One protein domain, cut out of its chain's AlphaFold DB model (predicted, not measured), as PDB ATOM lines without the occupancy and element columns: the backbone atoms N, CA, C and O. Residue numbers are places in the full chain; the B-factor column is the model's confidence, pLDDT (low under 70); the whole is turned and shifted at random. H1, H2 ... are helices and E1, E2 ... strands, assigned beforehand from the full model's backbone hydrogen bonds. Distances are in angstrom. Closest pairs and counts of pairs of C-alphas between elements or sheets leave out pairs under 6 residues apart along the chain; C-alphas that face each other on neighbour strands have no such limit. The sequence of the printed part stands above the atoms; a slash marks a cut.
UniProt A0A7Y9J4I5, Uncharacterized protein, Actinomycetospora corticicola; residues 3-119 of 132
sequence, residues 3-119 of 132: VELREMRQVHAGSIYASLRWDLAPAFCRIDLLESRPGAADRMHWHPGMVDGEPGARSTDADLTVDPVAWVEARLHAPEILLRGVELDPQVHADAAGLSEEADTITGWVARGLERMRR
ATOM      1  N   VAL A   3     -49.874  42.560  47.872       95.75
ATOM      2  CA  VAL A   3     -49.902  41.273  48.573       95.75
ATOM      3  C   VAL A   3     -48.463  40.802  48.734       95.75
ATOM      4  O   VAL A   3     -47.702  40.818  47.770       95.75
ATOM      5  N   GLU A   4     -48.082  40.408  49.942       95.25
ATOM      6  CA  GLU A   4     -46.742  39.910  50.256       95.25
ATOM      7  C   GLU A   4     -46.854  38.536  50.898       95.25
ATOM      8  O   GLU A   4     -47.685  38.331  51.783       95.25
ATOM      9  N   LEU A   5     -46.000  37.612  50.463       92.12
ATOM     10  CA  LEU A   5     -45.822  36.325  51.115       92.12
ATOM     11  C   LEU A   5     -44.581  36.400  52.000       92.12
ATOM     12  O   LEU A   5     -43.509  36.835  51.567       92.12
ATOM     13  N   ARG A   6     -44.765  36.015  53.262       92.44
ATOM     14  CA  ARG A   6     -43.780  36.131  54.338       92.44
ATOM     15  C   ARG A   6     -43.824  34.858  55.169       92.44
ATOM     16  O   ARG A   6     -44.912  34.369  55.463       92.44
ATOM     17  N   GLU A   7     -42.665  34.353  55.572       89.94
ATOM     18  CA  GLU A   7     -42.613  33.285  56.572       89.94
ATOM     19  C   GLU A   7     -43.055  33.856  57.923       89.94
ATOM     20  O   GLU A   7     -42.565  34.901  58.367       89.94
ATOM     21  N   MET A   8     -43.985  33.168  58.579       90.94
ATOM     22  CA  MET A   8     -44.419  33.481  59.931       90.94
ATOM     23  C   MET A   8     -44.032  32.328  60.849       90.94
ATOM     24  O   MET A   8     -44.455  31.195  60.646       90.94
ATOM     25  N   ARG A   9     -43.257  32.625  61.891       89.00
ATOM     26  CA  ARG A   9     -42.784  31.632  62.850       89.00
ATOM     27  C   ARG A   9     -43.333  31.920  64.230       89.00
ATOM     28  O   ARG A   9     -43.181  33.017  64.761       89.00
ATOM     29  N   GLN A  10     -43.914  30.905  64.851       88.69
ATOM     30  CA  GLN A  10     -44.256  30.977  66.261       88.69
ATOM     31  C   GLN A  10     -43.012  30.695  67.107       88.69
ATOM     32  O   GLN A  10     -42.362  29.662  66.953       88.69
ATOM     33  N   VAL A  11     -42.691  31.594  68.028       86.56
ATOM     34  CA  VAL A  11     -41.559  31.466  68.942       86.56
ATOM     35  C   VAL A  11     -42.072  31.364  70.369       86.56
ATOM     36  O   VAL A  11     -42.761  32.247  70.883       86.56
ATOM     37  N   HIS A  12     -41.703  30.271  71.034       85.06
ATOM     38  CA  HIS A  12     -41.903  30.133  72.466       85.06
ATOM     39  C   HIS A  12     -40.702  30.744  73.193       85.06
ATOM     40  O   HIS A  12     -39.627  30.151  73.251       85.06
ATOM     41  N   ALA A  13     -40.875  31.958  73.708       82.38
ATOM     42  CA  ALA A  13     -39.846  32.667  74.458       82.38
ATOM     43  C   ALA A  13     -40.337  32.914  75.888       82.38
ATOM     44  O   ALA A  13     -41.163  33.794  76.120       82.38
ATOM     45  N   GLY A  14     -39.820  32.146  76.847       84.50
ATOM     46  CA  GLY A  14     -40.118  32.326  78.267       84.50
ATOM     47  C   GLY A  14     -40.575  31.045  78.956       84.50
ATOM     48  O   GLY A  14     -40.209  29.944  78.558       84.50
ATOM     49  N   SER A  15     -41.323  31.209  80.046       89.06
ATOM     50  CA  SER A  15     -41.888  30.088  80.799       89.06
ATOM     51  C   SER A  15     -43.115  29.502  80.096       89.06
ATOM     52  O   SER A  15     -43.674  30.102  79.182       89.06
ATOM     53  N   ILE A  16     -43.616  28.378  80.610       87.31
ATOM     54  CA  ILE A  16     -44.861  27.745  80.143       87.31
ATOM     55  C   ILE A  16     -46.108  28.646  80.241       87.31
ATOM     56  O   ILE A  16     -47.134  28.332  79.649       87.31
ATOM     57  N   TYR A  17     -46.035  29.747  80.996       90.94
ATOM     58  CA  TYR A  17     -47.115  30.726  81.135       90.94
ATOM     59  C   TYR A  17     -46.962  31.920  80.189       90.94
ATOM     60  O   TYR A  17     -47.830  32.793  80.157       90.94
ATOM     61  N   ALA A  18     -45.854  32.002  79.453       91.44
ATOM     62  CA  ALA A  18     -45.643  33.067  78.493       91.44
ATOM     63  C   ALA A  18     -46.589  32.894  77.300       91.44
ATOM     64  O   ALA A  18     -46.803  31.789  76.797       91.44
ATOM     65  N   SER A  19     -47.139  34.011  76.828       91.06
ATOM     66  CA  SER A  19     -47.852  34.038  75.555       91.06
ATOM     67  C   SER A  19     -46.899  33.712  74.408       91.06
ATOM     68  O   SER A  19     -45.710  34.031  74.454       91.06
ATOM     69  N   LEU A  20     -47.437  33.091  73.364       90.19
ATOM     70  CA  LEU A  20     -46.683  32.796  72.154       90.19
ATOM     71  C   LEU A  20     -46.329  34.099  71.438       90.19
ATOM     72  O   LEU A  20     -47.182  34.972  71.260       90.19
ATOM     73  N   ARG A  21     -45.065  34.223  71.032       90.25
ATOM     74  CA  ARG A  21     -44.618  35.301  70.156       90.25
ATOM     75  C   ARG A  21     -44.721  34.828  68.713       90.25
ATOM     76  O   ARG A  21     -44.478  33.659  68.430       90.25
ATOM     77  N   TRP A  22     -45.034  35.744  67.812       91.12
ATOM     78  CA  TRP A  22     -44.990  35.510  66.375       91.12
ATOM     79  C   TRP A  22     -43.930  36.412  65.762       91.12
ATOM     80  O   TRP A  22     -43.966  37.626  65.960       91.12
ATOM     81  N   ASP A  23     -43.002  35.810  65.030       92.50
ATOM     82  CA  ASP A  23     -41.980  36.506  64.264       92.50
ATOM     83  C   ASP A  23     -42.357  36.430  62.783       92.50
ATOM     84  O   ASP A  23     -42.720  35.370  62.275       92.50
ATOM     85  N   LEU A  24     -42.287  37.565  62.088       92.50
ATOM     86  CA  LEU A  24     -42.633  37.674  60.674       92.50
ATOM     87  C   LEU A  24     -41.380  38.043  59.876       92.50
ATOM     88  O   LEU A  24     -40.884  39.171  59.977       92.50
ATOM     89  N   ALA A  25     -40.868  37.101  59.088       91.94
ATOM     90  CA  ALA A  25     -39.673  37.287  58.266       91.94
ATOM     91  C   ALA A  25     -39.913  38.322  57.151       91.94
ATOM     92  O   ALA A  25     -41.069  38.626  56.840       91.94
ATOM     93  N   PRO A  26     -38.873  38.912  56.535       93.31
ATOM     94  CA  PRO A  26     -39.040  39.732  55.335       93.31
ATOM     95  C   PRO A  26     -39.804  38.994  54.222       93.31
ATOM     96  O   PRO A  26     -39.818  37.765  54.173       93.31
ATOM     97  N   ALA A  27     -40.472  39.742  53.342       93.25
ATOM     98  CA  ALA A  27     -41.190  39.143  52.222       93.25
ATOM     99  C   ALA A  27     -40.227  38.507  51.217       93.25
ATOM    100  O   ALA A  27     -39.202  39.100  50.885       93.25
ATOM    101  N   PHE A  28     -40.587  37.320  50.731       91.56
ATOM    102  CA  PHE A  28     -39.847  36.612  49.680       91.56
ATOM    103  C   PHE A  28     -40.534  36.725  48.311       91.56
ATOM    104  O   PHE A  28     -39.883  36.595  47.277       91.56
ATOM    105  N   CYS A  29     -41.838  37.017  48.295       93.12
ATOM    106  CA  CYS A  29     -42.615  37.268  47.088       93.12
ATOM    107  C   CYS A  29     -43.590  38.425  47.320       93.12
ATOM    108  O   CYS A  29     -44.202  38.544  48.385       93.12
ATOM    109  N   ARG A  30     -43.762  39.265  46.295       95.62
ATOM    110  CA  ARG A  30     -44.672  40.415  46.319       95.62
ATOM    111  C   ARG A  30     -45.456  40.524  45.027       95.62
ATOM    112  O   ARG A  30     -44.888  40.447  43.942       95.62
ATOM    113  N   ILE A  31     -46.750  40.772  45.144       96.69
ATOM    114  CA  ILE A  31     -47.670  40.982  44.031       96.69
ATOM    115  C   ILE A  31     -48.235  42.397  44.168       96.69
ATOM    116  O   ILE A  31     -48.889  42.741  45.156       96.69
ATOM    117  N   ASP A  32     -47.958  43.233  43.177       97.00
ATOM    118  CA  ASP A  32     -48.401  44.617  43.111       97.00
ATOM    119  C   ASP A  32     -49.614  44.710  42.181       97.00
ATOM    120  O   ASP A  32     -49.486  44.783  40.961       97.00
ATOM    121  N   LEU A  33     -50.812  44.742  42.767       96.56
ATOM    122  CA  LEU A  33     -52.087  44.915  42.065       96.56
ATOM    123  C   LEU A  33     -52.453  46.404  42.028       96.56
ATOM    124  O   LEU A  33     -53.402  46.861  42.678       96.56
ATOM    125  N   LEU A  34     -51.598  47.194  41.379       93.62
ATOM    126  CA  LEU A  34     -51.744  48.644  41.257       93.62
ATOM    127  C   LEU A  34     -52.448  49.002  39.947       93.62
ATOM    128  O   LEU A  34     -52.203  48.377  38.920       93.62
ATOM    129  N   GLU A  35     -53.276  50.043  39.995       93.00
ATOM    130  CA  GLU A  35     -54.051  50.536  38.855       93.00
ATOM    131  C   GLU A  35     -53.827  52.045  38.693       93.00
ATOM    132  O   GLU A  35     -53.755  52.767  39.690       93.00
ATOM    133  N   SER A  36     -53.698  52.542  37.458       91.12
ATOM    134  CA  SER A  36     -53.620  53.993  37.191       91.12
ATOM    135  C   SER A  36     -54.976  54.704  37.258       91.12
ATOM    136  O   SER A  36     -55.053  55.906  37.508       91.12
ATOM    137  N   ARG A  37     -56.054  53.947  37.056       90.31
ATOM    138  CA  ARG A  37     -57.459  54.354  37.169       90.31
ATOM    139  C   ARG A  37     -58.287  53.134  37.585       90.31
ATOM    140  O   ARG A  37     -57.814  52.018  37.369       90.31
ATOM    141  N   PRO A  38     -59.521  53.291  38.096       90.81
ATOM    142  CA  PRO A  38     -60.328  52.153  38.531       90.81
ATOM    143  C   PRO A  38     -60.430  51.068  37.457       90.81
ATOM    144  O   PRO A  38     -60.897  51.330  36.343       90.81
ATOM    145  N   GLY A  39     -59.985  49.859  37.794       90.56
ATOM    146  CA  GLY A  39     -60.034  48.690  36.916       90.56
ATOM    147  C   GLY A  39     -58.974  48.644  35.811       90.56
ATOM    148  O   GLY A  39     -59.032  47.746  34.977       90.56
ATOM    149  N   ALA A  40     -58.030  49.589  35.750       92.25
ATOM    150  CA  ALA A  40     -56.922  49.507  34.799       92.25
ATOM    151  C   ALA A  40     -55.782  48.657  35.368       92.25
ATOM    152  O   ALA A  40     -55.061  49.098  36.253       92.25
ATOM    153  N   ALA A  41     -55.566  47.463  34.822       92.50
ATOM    154  CA  ALA A  41     -54.473  46.579  35.235       92.50
ATOM    155  C   ALA A  41     -53.088  46.968  34.665       92.50
ATOM    156  O   ALA A  41     -52.154  46.171  34.661       92.50
ATOM    157  N   ASP A  42     -52.926  48.201  34.184       92.44
ATOM    158  CA  ASP A  42     -51.767  48.690  33.423       92.44
ATOM    159  C   ASP A  42     -50.477  48.838  34.244       92.44
ATOM    160  O   ASP A  42     -49.396  49.054  33.691       92.44
ATOM    161  N   ARG A  43     -50.577  48.721  35.570       94.00
ATOM    162  CA  ARG A  43     -49.438  48.781  36.494       94.00
ATOM    163  C   ARG A  43     -49.262  47.502  37.305       94.00
ATOM    164  O   ARG A  43     -48.400  47.477  38.189       94.00
ATOM    165  N   MET A  44     -50.037  46.457  37.018       96.81
ATOM    166  CA  MET A  44     -49.952  45.205  37.756       96.81
ATOM    167  C   MET A  44     -48.693  44.425  37.379       96.81
ATOM    168  O   MET A  44     -48.329  44.311  36.210       96.81
ATOM    169  N   HIS A  45     -47.995  43.926  38.389       97.25
ATOM    170  CA  HIS A  45     -46.792  43.117  38.234       97.25
ATOM    171  C   HIS A  45     -46.533  42.331  39.516       97.25
ATOM    172  O   HIS A  45     -47.175  42.550  40.543       97.25
ATOM    173  N   TRP A  46     -45.566  41.426  39.473       95.94
ATOM    174  CA  TRP A  46     -45.120  40.709  40.658       95.94
ATOM    175  C   TRP A  46     -43.600  40.589  40.687       95.94
ATOM    176  O   TRP A  46     -42.922  40.768  39.673       95.94
ATOM    177  N   HIS A  47     -43.068  40.312  41.869       94.81
ATOM    178  CA  HIS A  47     -41.654  40.137  42.140       94.81
ATOM    179  C   HIS A  47     -41.433  38.683  42.572       94.81
ATOM    180  O   HIS A  47     -41.732  38.354  43.722       94.81
ATOM    181  N   PRO A  48     -40.937  37.813  41.667       89.19
ATOM    182  CA  PRO A  48     -40.685  36.398  41.960       89.19
ATOM    183  C   PRO A  48     -39.527  36.160  42.925       89.19
ATOM    184  O   PRO A  48     -39.296  35.024  43.318       89.19
ATOM    185  N   GLY A  49     -38.757  37.200  43.234       87.75
ATOM    186  CA  GLY A  49     -37.655  37.136  44.170       87.75
ATOM    187  C   GLY A  49     -37.489  38.471  44.872       87.75
ATOM    188  O   GLY A  49     -37.678  39.542  44.279       87.75
ATOM    189  N   MET A  50     -37.133  38.383  46.143       91.38
ATOM    190  CA  MET A  50     -36.872  39.509  47.025       91.38
ATOM    191  C   MET A  50     -35.632  39.200  47.861       91.38
ATOM    192  O   MET A  50     -35.348  38.037  48.144       91.38
ATOM    193  N   VAL A  51     -34.887  40.234  48.240       90.75
ATOM    194  CA  VAL A  51     -33.708  40.114  49.110       90.75
ATOM    195  C   VAL A  51     -33.927  41.039  50.292       90.75
ATOM    196  O   VAL A  51     -34.151  42.225  50.092       90.75
ATOM    197  N   ASP A  52     -33.933  40.495  51.509       90.56
ATOM    198  CA  ASP A  52     -34.189  41.248  52.746       90.56
ATOM    199  C   ASP A  52     -35.498  42.064  52.734       90.56
ATOM    200  O   ASP A  52     -35.627  43.086  53.404       90.56
ATOM    201  N   GLY A  53     -36.504  41.602  51.982       90.56
ATOM    202  CA  GLY A  53     -37.778  42.306  51.811       90.56
ATOM    203  C   GLY A  53     -37.760  43.394  50.734       90.56
ATOM    204  O   GLY A  53     -38.798  44.003  50.471       90.56
ATOM    205  N   GLU A  54     -36.633  43.601  50.056       93.81
ATOM    206  CA  GLU A  54     -36.543  44.494  48.907       93.81
ATOM    207  C   GLU A  54     -36.919  43.760  47.612       93.81
ATOM    208  O   GLU A  54     -36.439  42.650  47.350       93.81
ATOM    209  N   PRO A  55     -37.790  44.351  46.774       93.81
ATOM    210  CA  PRO A  55     -38.226  43.732  45.533       93.81
ATOM    211  C   PRO A  55     -37.078  43.621  44.526       93.81
ATOM    212  O   PRO A  55     -36.433  44.612  44.183       93.81
ATOM    213  N   GLY A  56     -36.884  42.421  43.978       91.00
ATOM    214  CA  GLY A  56     -36.022  42.212  42.821       91.00
ATOM    215  C   GLY A  56     -36.673  42.666  41.509       91.00
ATOM    216  O   GLY A  56     -37.560  43.525  41.470       91.00
ATOM    217  N   ALA A  57     -36.257  42.049  40.400       91.19
ATOM    218  CA  ALA A  57     -36.819  42.331  39.081       91.19
ATOM    219  C   ALA A  57     -38.347  42.148  39.060       91.19
ATOM    220  O   ALA A  57     -38.879  41.170  39.585       91.19
ATOM    221  N   ARG A  58     -39.053  43.092  38.429       93.38
ATOM    222  CA  ARG A  58     -40.491  42.954  38.172       93.38
ATOM    223  C   ARG A  58     -40.725  41.970  37.028       93.38
ATOM    224  O   ARG A  58     -40.036  42.031  36.011       93.38
ATOM    225  N   SER A  59     -41.747  41.141  37.168       91.81
ATOM    226  CA  SER A  59     -42.289  40.302  36.108       91.81
ATOM    227  C   SER A  59     -43.676  40.810  35.741       91.81
ATOM    228  O   SER A  59     -44.557  40.932  36.594       91.81
ATOM    229  N   THR A  60     -43.872  41.097  34.460       88.69
ATOM    230  CA  THR A  60     -45.196  41.323  33.878       88.69
ATOM    231  C   THR A  60     -45.723  39.996  33.359       88.69
ATOM    232  O   THR A  60     -44.985  39.262  32.706       88.69
ATOM    233  N   ASP A  61     -46.975  39.691  33.657       92.06
ATOM    234  CA  ASP A  61     -47.641  38.460  33.249       92.06
ATOM    235  C   ASP A  61     -48.972  38.858  32.607       92.06
ATOM    236  O   ASP A  61     -49.704  39.676  33.167       92.06
ATOM    237  N   ALA A  62     -49.239  38.367  31.396       93.31
ATOM    238  CA  ALA A  62     -50.433  38.760  30.656       93.31
ATOM    239  C   ALA A  62     -51.702  38.338  31.407       93.31
ATOM    240  O   ALA A  62     -52.639  39.129  31.516       93.31
ATOM    241  N   ASP A  63     -51.689  37.152  32.013       95.25
ATOM    242  CA  ASP A  63     -52.840  36.603  32.725       95.25
ATOM    243  C   ASP A  63     -53.143  37.420  33.989       95.25
ATOM    244  O   ASP A  63     -54.305  37.698  34.281       95.25
ATOM    245  N   LEU A  64     -52.101  37.929  34.666       95.56
ATOM    246  CA  LEU A  64     -52.242  38.853  35.801       95.56
ATOM    247  C   LEU A  64     -52.980  40.136  35.407       95.56
ATOM    248  O   LEU A  64     -53.735  40.691  36.203       95.56
ATOM    249  N   THR A  65     -52.756  40.628  34.187       93.88
ATOM    250  CA  THR A  65     -53.423  41.846  33.707       93.88
ATOM    251  C   THR A  65     -54.847  41.606  33.207       93.88
ATOM    252  O   THR A  65     -55.646  42.542  33.198       93.88
ATOM    253  N   VAL A  66     -55.174  40.375  32.802       95.56
ATOM    254  CA  VAL A  66     -56.513  39.993  32.327       95.56
ATOM    255  C   VAL A  66     -57.447  39.735  33.503       95.56
ATOM    256  O   VAL A  66     -58.524  40.325  33.567       95.56
ATOM    257  N   ASP A  67     -57.025  38.885  34.437       96.44
ATOM    258  CA  ASP A  67     -57.777  38.567  35.644       96.44
ATOM    259  C   ASP A  67     -56.813  38.400  36.830       96.44
ATOM    260  O   ASP A  67     -56.276  37.314  37.067       96.44
ATOM    261  N   PRO A  68     -56.570  39.471  37.605       96.00
ATOM    262  CA  PRO A  68     -55.614  39.418  38.699       96.00
ATOM    263  C   PRO A  68     -56.047  38.500  39.842       96.00
ATOM    264  O   PRO A  68     -55.192  38.048  40.597       96.00
ATOM    265  N   VAL A  69     -57.349  38.237  40.003       97.12
ATOM    266  CA  VAL A  69     -57.840  37.360  41.074       97.12
ATOM    267  C   VAL A  69     -57.610  35.908  40.678       97.12
ATOM    268  O   VAL A  69     -56.978  35.182  41.443       97.12
ATOM    269  N   ALA A  70     -58.020  35.523  39.465       97.44
ATOM    270  CA  ALA A  70     -57.775  34.180  38.942       97.44
ATOM    271  C   ALA A  70     -56.271  33.884  38.810       97.44
ATOM    272  O   ALA A  70     -55.820  32.769  39.061       97.44
ATOM    273  N   TRP A  71     -55.458  34.894  38.480       97.25
ATOM    274  CA  TRP A  71     -54.005  34.736  38.472       97.25
ATOM    275  C   TRP A  71     -53.452  34.420  39.866       97.25
ATOM    276  O   TRP A  71     -52.615  33.530  40.000       97.25
ATOM    277  N   VAL A  72     -53.912  35.118  40.913       96.81
ATOM    278  CA  VAL A  72     -53.489  34.832  42.296       96.81
ATOM    279  C   VAL A  72     -53.924  33.429  42.713       96.81
ATOM    280  O   VAL A  72     -53.107  32.687  43.249       96.81
ATOM    281  N   GLU A  73     -55.167  33.049  42.421       97.25
ATOM    282  CA  GLU A  73     -55.713  31.712  42.684       97.25
ATOM    283  C   GLU A  73     -54.845  30.612  42.064       97.25
ATOM    284  O   GLU A  73     -54.373  29.712  42.760       97.25
ATOM    285  N   ALA A  74     -54.528  30.744  40.773       96.62
ATOM    286  CA  ALA A  74     -53.682  29.793  40.062       96.62
ATOM    287  C   ALA A  74     -52.292  29.648  40.705       96.62
ATOM    288  O   ALA A  74     -51.722  28.559  40.705       96.62
ATOM    289  N   ARG A  75     -51.737  30.724  41.280       95.12
ATOM    290  CA  ARG A  75     -50.452  30.667  41.993       95.12
ATOM    291  C   ARG A  75     -50.555  30.088  43.399       95.12
ATOM    292  O   ARG A  75     -49.578  29.503  43.853       95.12
ATOM    293  N   LEU A  76     -51.693  30.217  44.072       95.19
ATOM    294  CA  LEU A  76     -51.928  29.566  45.365       95.19
ATOM    295  C   LEU A  76     -52.108  28.051  45.211       95.19
ATOM    296  O   LEU A  76     -51.646  27.304  46.067       95.19
ATOM    297  N   HIS A  77     -52.683  27.595  44.094       94.88
ATOM    298  CA  HIS A  77     -52.754  26.170  43.738       94.88
ATOM    299  C   HIS A  77     -51.446  25.586  43.182       94.88
ATOM    300  O   HIS A  77     -51.300  24.367  43.121       94.88
ATOM    301  N   ALA A  78     -50.496  26.441  42.796       91.62
ATOM    302  CA  ALA A  78     -49.149  26.072  42.353       91.62
ATOM    303  C   ALA A  78     -48.081  26.825  43.183       91.62
ATOM    304  O   ALA A  78     -47.307  27.630  42.639       91.62
ATOM    305  N   PRO A  79     -48.063  26.633  44.519       88.19
ATOM    306  CA  PRO A  79     -47.289  27.451  45.454       88.19
ATOM    307  C   PRO A  79     -45.774  27.369  45.221       88.19
ATOM    308  O   PRO A  79     -45.053  28.317  45.532       88.19
ATOM    309  N   GLU A  80     -45.269  26.305  44.597       87.25
ATOM    310  CA  GLU A  80     -43.864  26.162  44.198       87.25
ATOM    311  C   GLU A  80     -43.370  27.311  43.305       87.25
ATOM    312  O   GLU A  80     -42.195  27.677  43.329       87.25
ATOM    313  N   ILE A  81     -44.275  27.934  42.546       87.56
ATOM    314  CA  ILE A  81     -43.970  29.094  41.707       87.56
ATOM    315  C   ILE A  81     -43.678  30.339  42.561       87.56
ATOM    316  O   ILE A  81     -42.868  31.184  42.154       87.56
ATOM    317  N   LEU A  82     -44.350  30.456  43.709       87.00
ATOM    318  CA  LEU A  82     -44.225  31.560  44.662       87.00
ATOM    319  C   LEU A  82     -43.058  31.357  45.633       87.00
ATOM    320  O   LEU A  82     -42.451  32.333  46.063       87.00
ATOM    321  N   LEU A  83     -42.714  30.105  45.937       86.50
ATOM    322  CA  LEU A  83     -41.643  29.718  46.864       86.50
ATOM    323  C   LEU A  83     -40.238  29.761  46.239       86.50
ATOM    324  O   LEU A  83     -39.285  29.195  46.773       86.50
ATOM    325  N   ARG A  84     -40.066  30.432  45.096       79.12
ATOM    326  CA  ARG A  84     -38.744  30.573  44.478       79.12
ATOM    327  C   ARG A  84     -37.800  31.334  45.408       79.12
ATOM    328  O   ARG A  84     -38.054  32.477  45.763       79.12
ATOM    329  N   GLY A  85     -36.682  30.700  45.759       74.12
ATOM    330  CA  GLY A  85     -35.698  31.265  46.686       74.12
ATOM    331  C   GLY A  85     -35.986  30.985  48.163       74.12
ATOM    332  O   GLY A  85     -35.220  31.438  49.007       74.12
ATOM    333  N   VAL A  86     -37.039  30.221  48.470       82.38
ATOM    334  CA  VAL A  86     -37.305  29.677  49.807       82.38
ATOM    335  C   VAL A  86     -36.700  28.275  49.904       82.38
ATOM    336  O   VAL A  86     -36.780  27.487  48.958       82.38
ATOM    337  N   GLU A  87     -36.074  27.960  51.036       82.69
ATOM    338  CA  GLU A  87     -35.580  26.610  51.313       82.69
ATOM    339  C   GLU A  87     -36.766  25.665  51.548       82.69
ATOM    340  O   GLU A  87     -37.601  25.908  52.413       82.69
ATOM    341  N   LEU A  88     -36.865  24.604  50.747       81.62
ATOM    342  CA  LEU A  88     -37.983  23.663  50.800       81.62
ATOM    343  C   LEU A  88     -37.694  22.558  51.818       81.62
ATOM    344  O   LEU A  88     -37.143  21.509  51.478       81.62
ATOM    345  N   ASP A  89     -38.053  22.809  53.072       84.50
ATOM    346  CA  ASP A  89     -38.061  21.796  54.123       84.50
ATOM    347  C   ASP A  89     -39.460  21.139  54.262       84.50
ATOM    348  O   ASP A  89     -40.423  21.545  53.597       84.50
ATOM    349  N   PRO A  90     -39.618  20.092  55.094       82.56
ATOM    350  CA  PRO A  90     -40.915  19.439  55.277       82.56
ATOM    351  C   PRO A  90     -42.032  20.362  55.786       82.56
ATOM    352  O   PRO A  90     -43.194  20.130  55.453       82.56
ATOM    353  N   GLN A  91     -41.706  21.390  56.576       86.38
ATOM    354  CA  GLN A  91     -42.689  22.354  57.068       86.38
ATOM    355  C   GLN A  91     -43.167  23.252  55.927       86.38
ATOM    356  O   GLN A  91     -44.369  23.429  55.761       86.38
ATOM    357  N   VAL A  92     -42.253  23.732  55.081       84.62
ATOM    358  CA  VAL A  92     -42.598  24.539  53.902       84.62
ATOM    359  C   VAL A  92     -43.496  23.762  52.937       84.62
ATOM    360  O   VAL A  92     -44.431  24.327  52.372       84.62
ATOM    361  N   HIS A  93     -43.281  22.453  52.777       84.00
ATOM    362  CA  HIS A  93     -44.192  21.606  52.002       84.00
ATOM    363  C   HIS A  93     -45.598  21.511  52.613       84.00
ATOM    364  O   HIS A  93     -46.582  21.534  51.872       84.00
ATOM    365  N   ALA A  94     -45.705  21.409  53.940       87.25
ATOM    366  CA  ALA A  94     -46.996  21.402  54.624       87.25
ATOM    367  C   ALA A  94     -47.713  22.757  54.485       87.25
ATOM    368  O   ALA A  94     -48.898  22.795  54.151       87.25
ATOM    369  N   ASP A  95     -46.982  23.860  54.651       89.94
ATOM    370  CA  ASP A  95     -47.516  25.213  54.485       89.94
ATOM    371  C   ASP A  95     -47.981  25.457  53.038       89.94
ATOM    372  O   ASP A  95     -49.026  26.067  52.814       89.94
ATOM    373  N   ALA A  96     -47.264  24.924  52.043       89.12
ATOM    374  CA  ALA A  96     -47.656  24.986  50.636       89.12
ATOM    375  C   ALA A  96     -48.997  24.280  50.364       89.12
ATOM    376  O   ALA A  96     -49.835  24.813  49.637       89.12
ATOM    377  N   ALA A  97     -49.231  23.112  50.970       91.19
ATOM    378  CA  ALA A  97     -50.526  22.437  50.878       91.19
ATOM    379  C   ALA A  97     -51.640  23.282  51.518       91.19
ATOM    380  O   ALA A  97     -52.684  23.486  50.897       91.19
ATOM    381  N   GLY A  98     -51.379  23.860  52.695       93.06
ATOM    382  CA  GLY A  98     -52.311  24.769  53.367       93.06
ATOM    383  C   GLY A  98     -52.651  26.016  52.540       93.06
ATOM    384  O   GLY A  98     -53.804  26.433  52.511       93.06
ATOM    385  N   LEU A  99     -51.687  26.583  51.801       92.12
ATOM    386  CA  LEU A  99     -51.946  27.696  50.876       92.12
ATOM    387  C   LEU A  99     -52.931  27.318  49.765       92.12
ATOM    388  O   LEU A  99     -53.790  28.128  49.422       92.12
ATOM    389  N   SER A 100     -52.816  26.107  49.213       92.88
ATOM    390  CA  SER A 100     -53.748  25.624  48.190       92.88
ATOM    391  C   SER A 100     -55.140  25.355  48.765       92.88
ATOM    392  O   SER A 100     -56.130  25.575  48.072       92.88
ATOM    393  N   GLU A 101     -55.237  24.866  50.002       95.81
ATOM    394  CA  GLU A 101     -56.521  24.646  50.684       95.81
ATOM    395  C   GLU A 101     -57.231  25.970  51.017       95.81
ATOM    396  O   GLU A 101     -58.450  26.064  50.903       95.81
ATOM    397  N   GLU A 102     -56.472  27.016  51.356       96.38
ATOM    398  CA  GLU A 102     -56.990  28.354  51.676       96.38
ATOM    399  C   GLU A 102     -57.097  29.292  50.461       96.38
ATOM    400  O   GLU A 102     -57.384  30.486  50.618       96.38
ATOM    401  N   ALA A 103     -56.876  28.781  49.244       96.00
ATOM    402  CA  ALA A 103     -56.830  29.589  48.028       96.00
ATOM    403  C   ALA A 103     -58.095  30.446  47.854       96.00
ATOM    404  O   ALA A 103     -57.983  31.663  47.689       96.00
ATOM    405  N   ASP A 104     -59.281  29.848  48.002       97.56
ATOM    406  CA  ASP A 104     -60.584  30.527  47.903       97.56
ATOM    407  C   ASP A 104     -60.751  31.646  48.938       97.56
ATOM    408  O   ASP A 104     -61.265  32.734  48.648       97.56
ATOM    409  N   THR A 105     -60.309  31.397  50.172       98.00
ATOM    410  CA  THR A 105     -60.359  32.392  51.243       98.00
ATOM    411  C   THR A 105     -59.495  33.591  50.861       98.00
ATOM    412  O   THR A 105     -59.961  34.736  50.879       98.00
ATOM    413  N   ILE A 106     -58.236  33.338  50.495       96.88
ATOM    414  CA  ILE A 106     -57.247  34.371  50.172       96.88
ATOM    415  C   ILE A 106     -57.677  35.168  48.933       96.88
ATOM    416  O   ILE A 106     -57.631  36.403  48.954       96.88
ATOM    417  N   THR A 107     -58.150  34.510  47.875       97.94
ATOM    418  CA  THR A 107     -58.620  35.177  46.649       97.94
ATOM    419  C   THR A 107     -59.873  36.005  46.915       97.94
ATOM    420  O   THR A 107     -59.982  37.130  46.420       97.94
ATOM    421  N   GLY A 108     -60.762  35.540  47.798       98.31
ATOM    422  CA  GLY A 108     -61.890  36.319  48.303       98.31
ATOM    423  C   GLY A 108     -61.462  37.620  48.996       98.31
ATOM    424  O   GLY A 108     -62.056  38.677  48.755       98.31
ATOM    425  N   TRP A 109     -60.405  37.586  49.817       98.12
ATOM    426  CA  TRP A 109     -59.825  38.794  50.423       98.12
ATOM    427  C   TRP A 109     -59.221  39.734  49.379       98.12
ATOM    428  O   TRP A 109     -59.454  40.944  49.437       98.12
ATOM    429  N   VAL A 110     -58.487  39.188  48.409       97.69
ATOM    430  CA  VAL A 110     -57.875  39.950  47.312       97.69
ATOM    431  C   VAL A 110     -58.940  40.657  46.472       97.69
ATOM    432  O   VAL A 110     -58.841  41.867  46.249       97.69
ATOM    433  N   ALA A 111     -59.995  39.946  46.066       97.12
ATOM    434  CA  ALA A 111     -61.094  40.490  45.274       97.12
ATOM    435  C   ALA A 111     -61.812  41.636  46.003       97.12
ATOM    436  O   ALA A 111     -61.966  42.732  45.456       97.12
ATOM    437  N   ARG A 112     -62.177  41.425  47.276       96.94
ATOM    438  CA  ARG A 112     -62.814  42.456  48.115       96.94
ATOM    439  C   ARG A 112     -61.895  43.654  48.345       96.94
ATOM    440  O   ARG A 112     -62.353  44.795  48.337       96.94
ATOM    441  N   GLY A 113     -60.600  43.411  48.541       95.56
ATOM    442  CA  GLY A 113     -59.593  44.455  48.695       95.56
ATOM    443  C   GLY A 113     -59.486  45.341  47.453       95.56
ATOM    444  O   GLY A 113     -59.508  46.566  47.574       95.56
ATOM    445  N   LEU A 114     -59.441  44.740  46.260       94.81
ATOM    446  CA  LEU A 114     -59.449  45.474  44.992       94.81
ATOM    447  C   LEU A 114     -60.730  46.282  44.803       94.81
ATOM    448  O   LEU A 114     -60.659  47.466  44.478       94.81
ATOM    449  N   GLU A 115     -61.895  45.678  45.042       94.50
ATOM    450  CA  GLU A 115     -63.174  46.383  44.939       94.50
ATOM    451  C   GLU A 115     -63.226  47.593  45.880       94.50
ATOM    452  O   GLU A 115     -63.584  48.695  45.458       94.50
ATOM    453  N   ARG A 116     -62.794  47.414  47.134       93.56
ATOM    454  CA  ARG A 116     -62.740  48.486  48.131       93.56
ATOM    455  C   ARG A 116     -61.802  49.616  47.709       93.56
ATOM    456  O   ARG A 116     -62.152  50.779  47.863       93.56
ATOM    457  N   MET A 117     -60.630  49.299  47.163       91.56
ATOM    458  CA  MET A 117     -59.669  50.314  46.708       91.56
ATOM    459  C   MET A 117     -60.163  51.105  45.491       91.56
ATOM    460  O   MET A 117     -59.705  52.220  45.260       91.56
ATOM    461  N   ARG A 118     -61.110  50.557  44.723       92.69
ATOM    462  CA  ARG A 118     -61.701  51.232  43.562       92.69
ATOM    463  C   ARG A 118     -62.761  52.277  43.942       92.69
ATOM    464  O   ARG A 118     -63.225  52.990  43.051       92.69
ATOM    465  N   ARG A 119     -63.194  52.356  45.214       90.56
ATOM    466  CA  ARG A 119     -64.367  53.155  45.630       90.56
ATOM    467  C   ARG A 119     -64.219  53.822  47.021       90.56
ATOM    468  O   ARG A 119     -64.189  53.108  48.019       90.56
TER     469      ARG A 119
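AT A GLANCE: This is residues 3 to 119 of the 132 residues of an uncharacterized protein of Actinomycetospora corticicola (UniProt A0A7Y9J4I5). A long, twisted hairpin of two strands, E1 and E2, runs along the longest axis, with the short strand E3 beside the last residues of E2 and the four helices gathered to one side of the hairpin. H2 and H4 lie side by side, H1 makes a small corner with H2, and H3 leads into H4; the tip of the hairpin, residues 12 to 20, makes one end of the long axis. The printed part has 117 residues, with three named strands and then four named helices in the order E1 E2 E3 H1 H2 H3 H4, and its class is mixed, helices and strands. The sheet runs E1, E2, E3, all antiparallel. The whole is only just compact, close to loose, with a radius of gyration of the C-alphas of 16.1 A, and it is elongated, spanning 52 by 30 by 27 A.

IN THESE COORDINATES: E1, residues 3 to 11, begins at C-alpha 3 (-49.902, 41.273, 48.573) and is 24.1 A long. E2, residues 21 to 32, is 28.9 A long and bends by 68 degrees at residue 28. E3 is residues 45 to 47. H1 is residues 62 to 66 and H2 residues 68 to 76, 12.5 A long. H3, residues 90 to 101, is 17.1 A long and begins at C-alpha 90 (-40.915, 19.439, 55.277). H4, residues 103 to 117, is 21.0 A long and ends at C-alpha 117 (-59.669, 50.314, 46.708).

HOW THE PARTS SIT: E1, E2 and E3 form a meander, each strand the antiparallel neighbour of the one before. The hairpin of E1 and E2 has N 3 and O 31 at 2.9 A and N 11 and O 21 at 2.8 A, within hydrogen-bond range. The hairpin of E2 and E3 has N 32 and O 45 at 2.8 A. H1 and H2 are each only just on the sheet, with 5 pairs of C-alphas within 10 A, and only graze it, with residues 62 to 65 and 68 to 72. They touch only at the corner, the closest C-alphas being those of Leu 64 and Trp 71, 5.2 A apart. H2 and H4 touch, closest at the C-alphas of Leu 76 and Ala 103, 5.6 A, at a shallow tilt of 27 degrees, opposite ways. H2 and H3 are close but not clearly touching; their closest C-alphas, of Leu 76 and Ser 100, are 5.2 A apart. H3 and H4 meet only through their link, and neither is on the sheet. In H1, H2, H3 and H4 every O i to N i+4 pair is within hydrogen-bond range.

THE WHOLE: The two C-alphas farthest apart, those of Ser 15 and Arg 37, are 52.3 A apart. The printed part has no cut. The links E2 to E3, E3 to H1 and H2 to H3 are long; within the second, residues 50 to 51 pair antiparallel with residues 54 to 55. The mean pLDDT of the printed part is 91.9, and no printed residue is under 70.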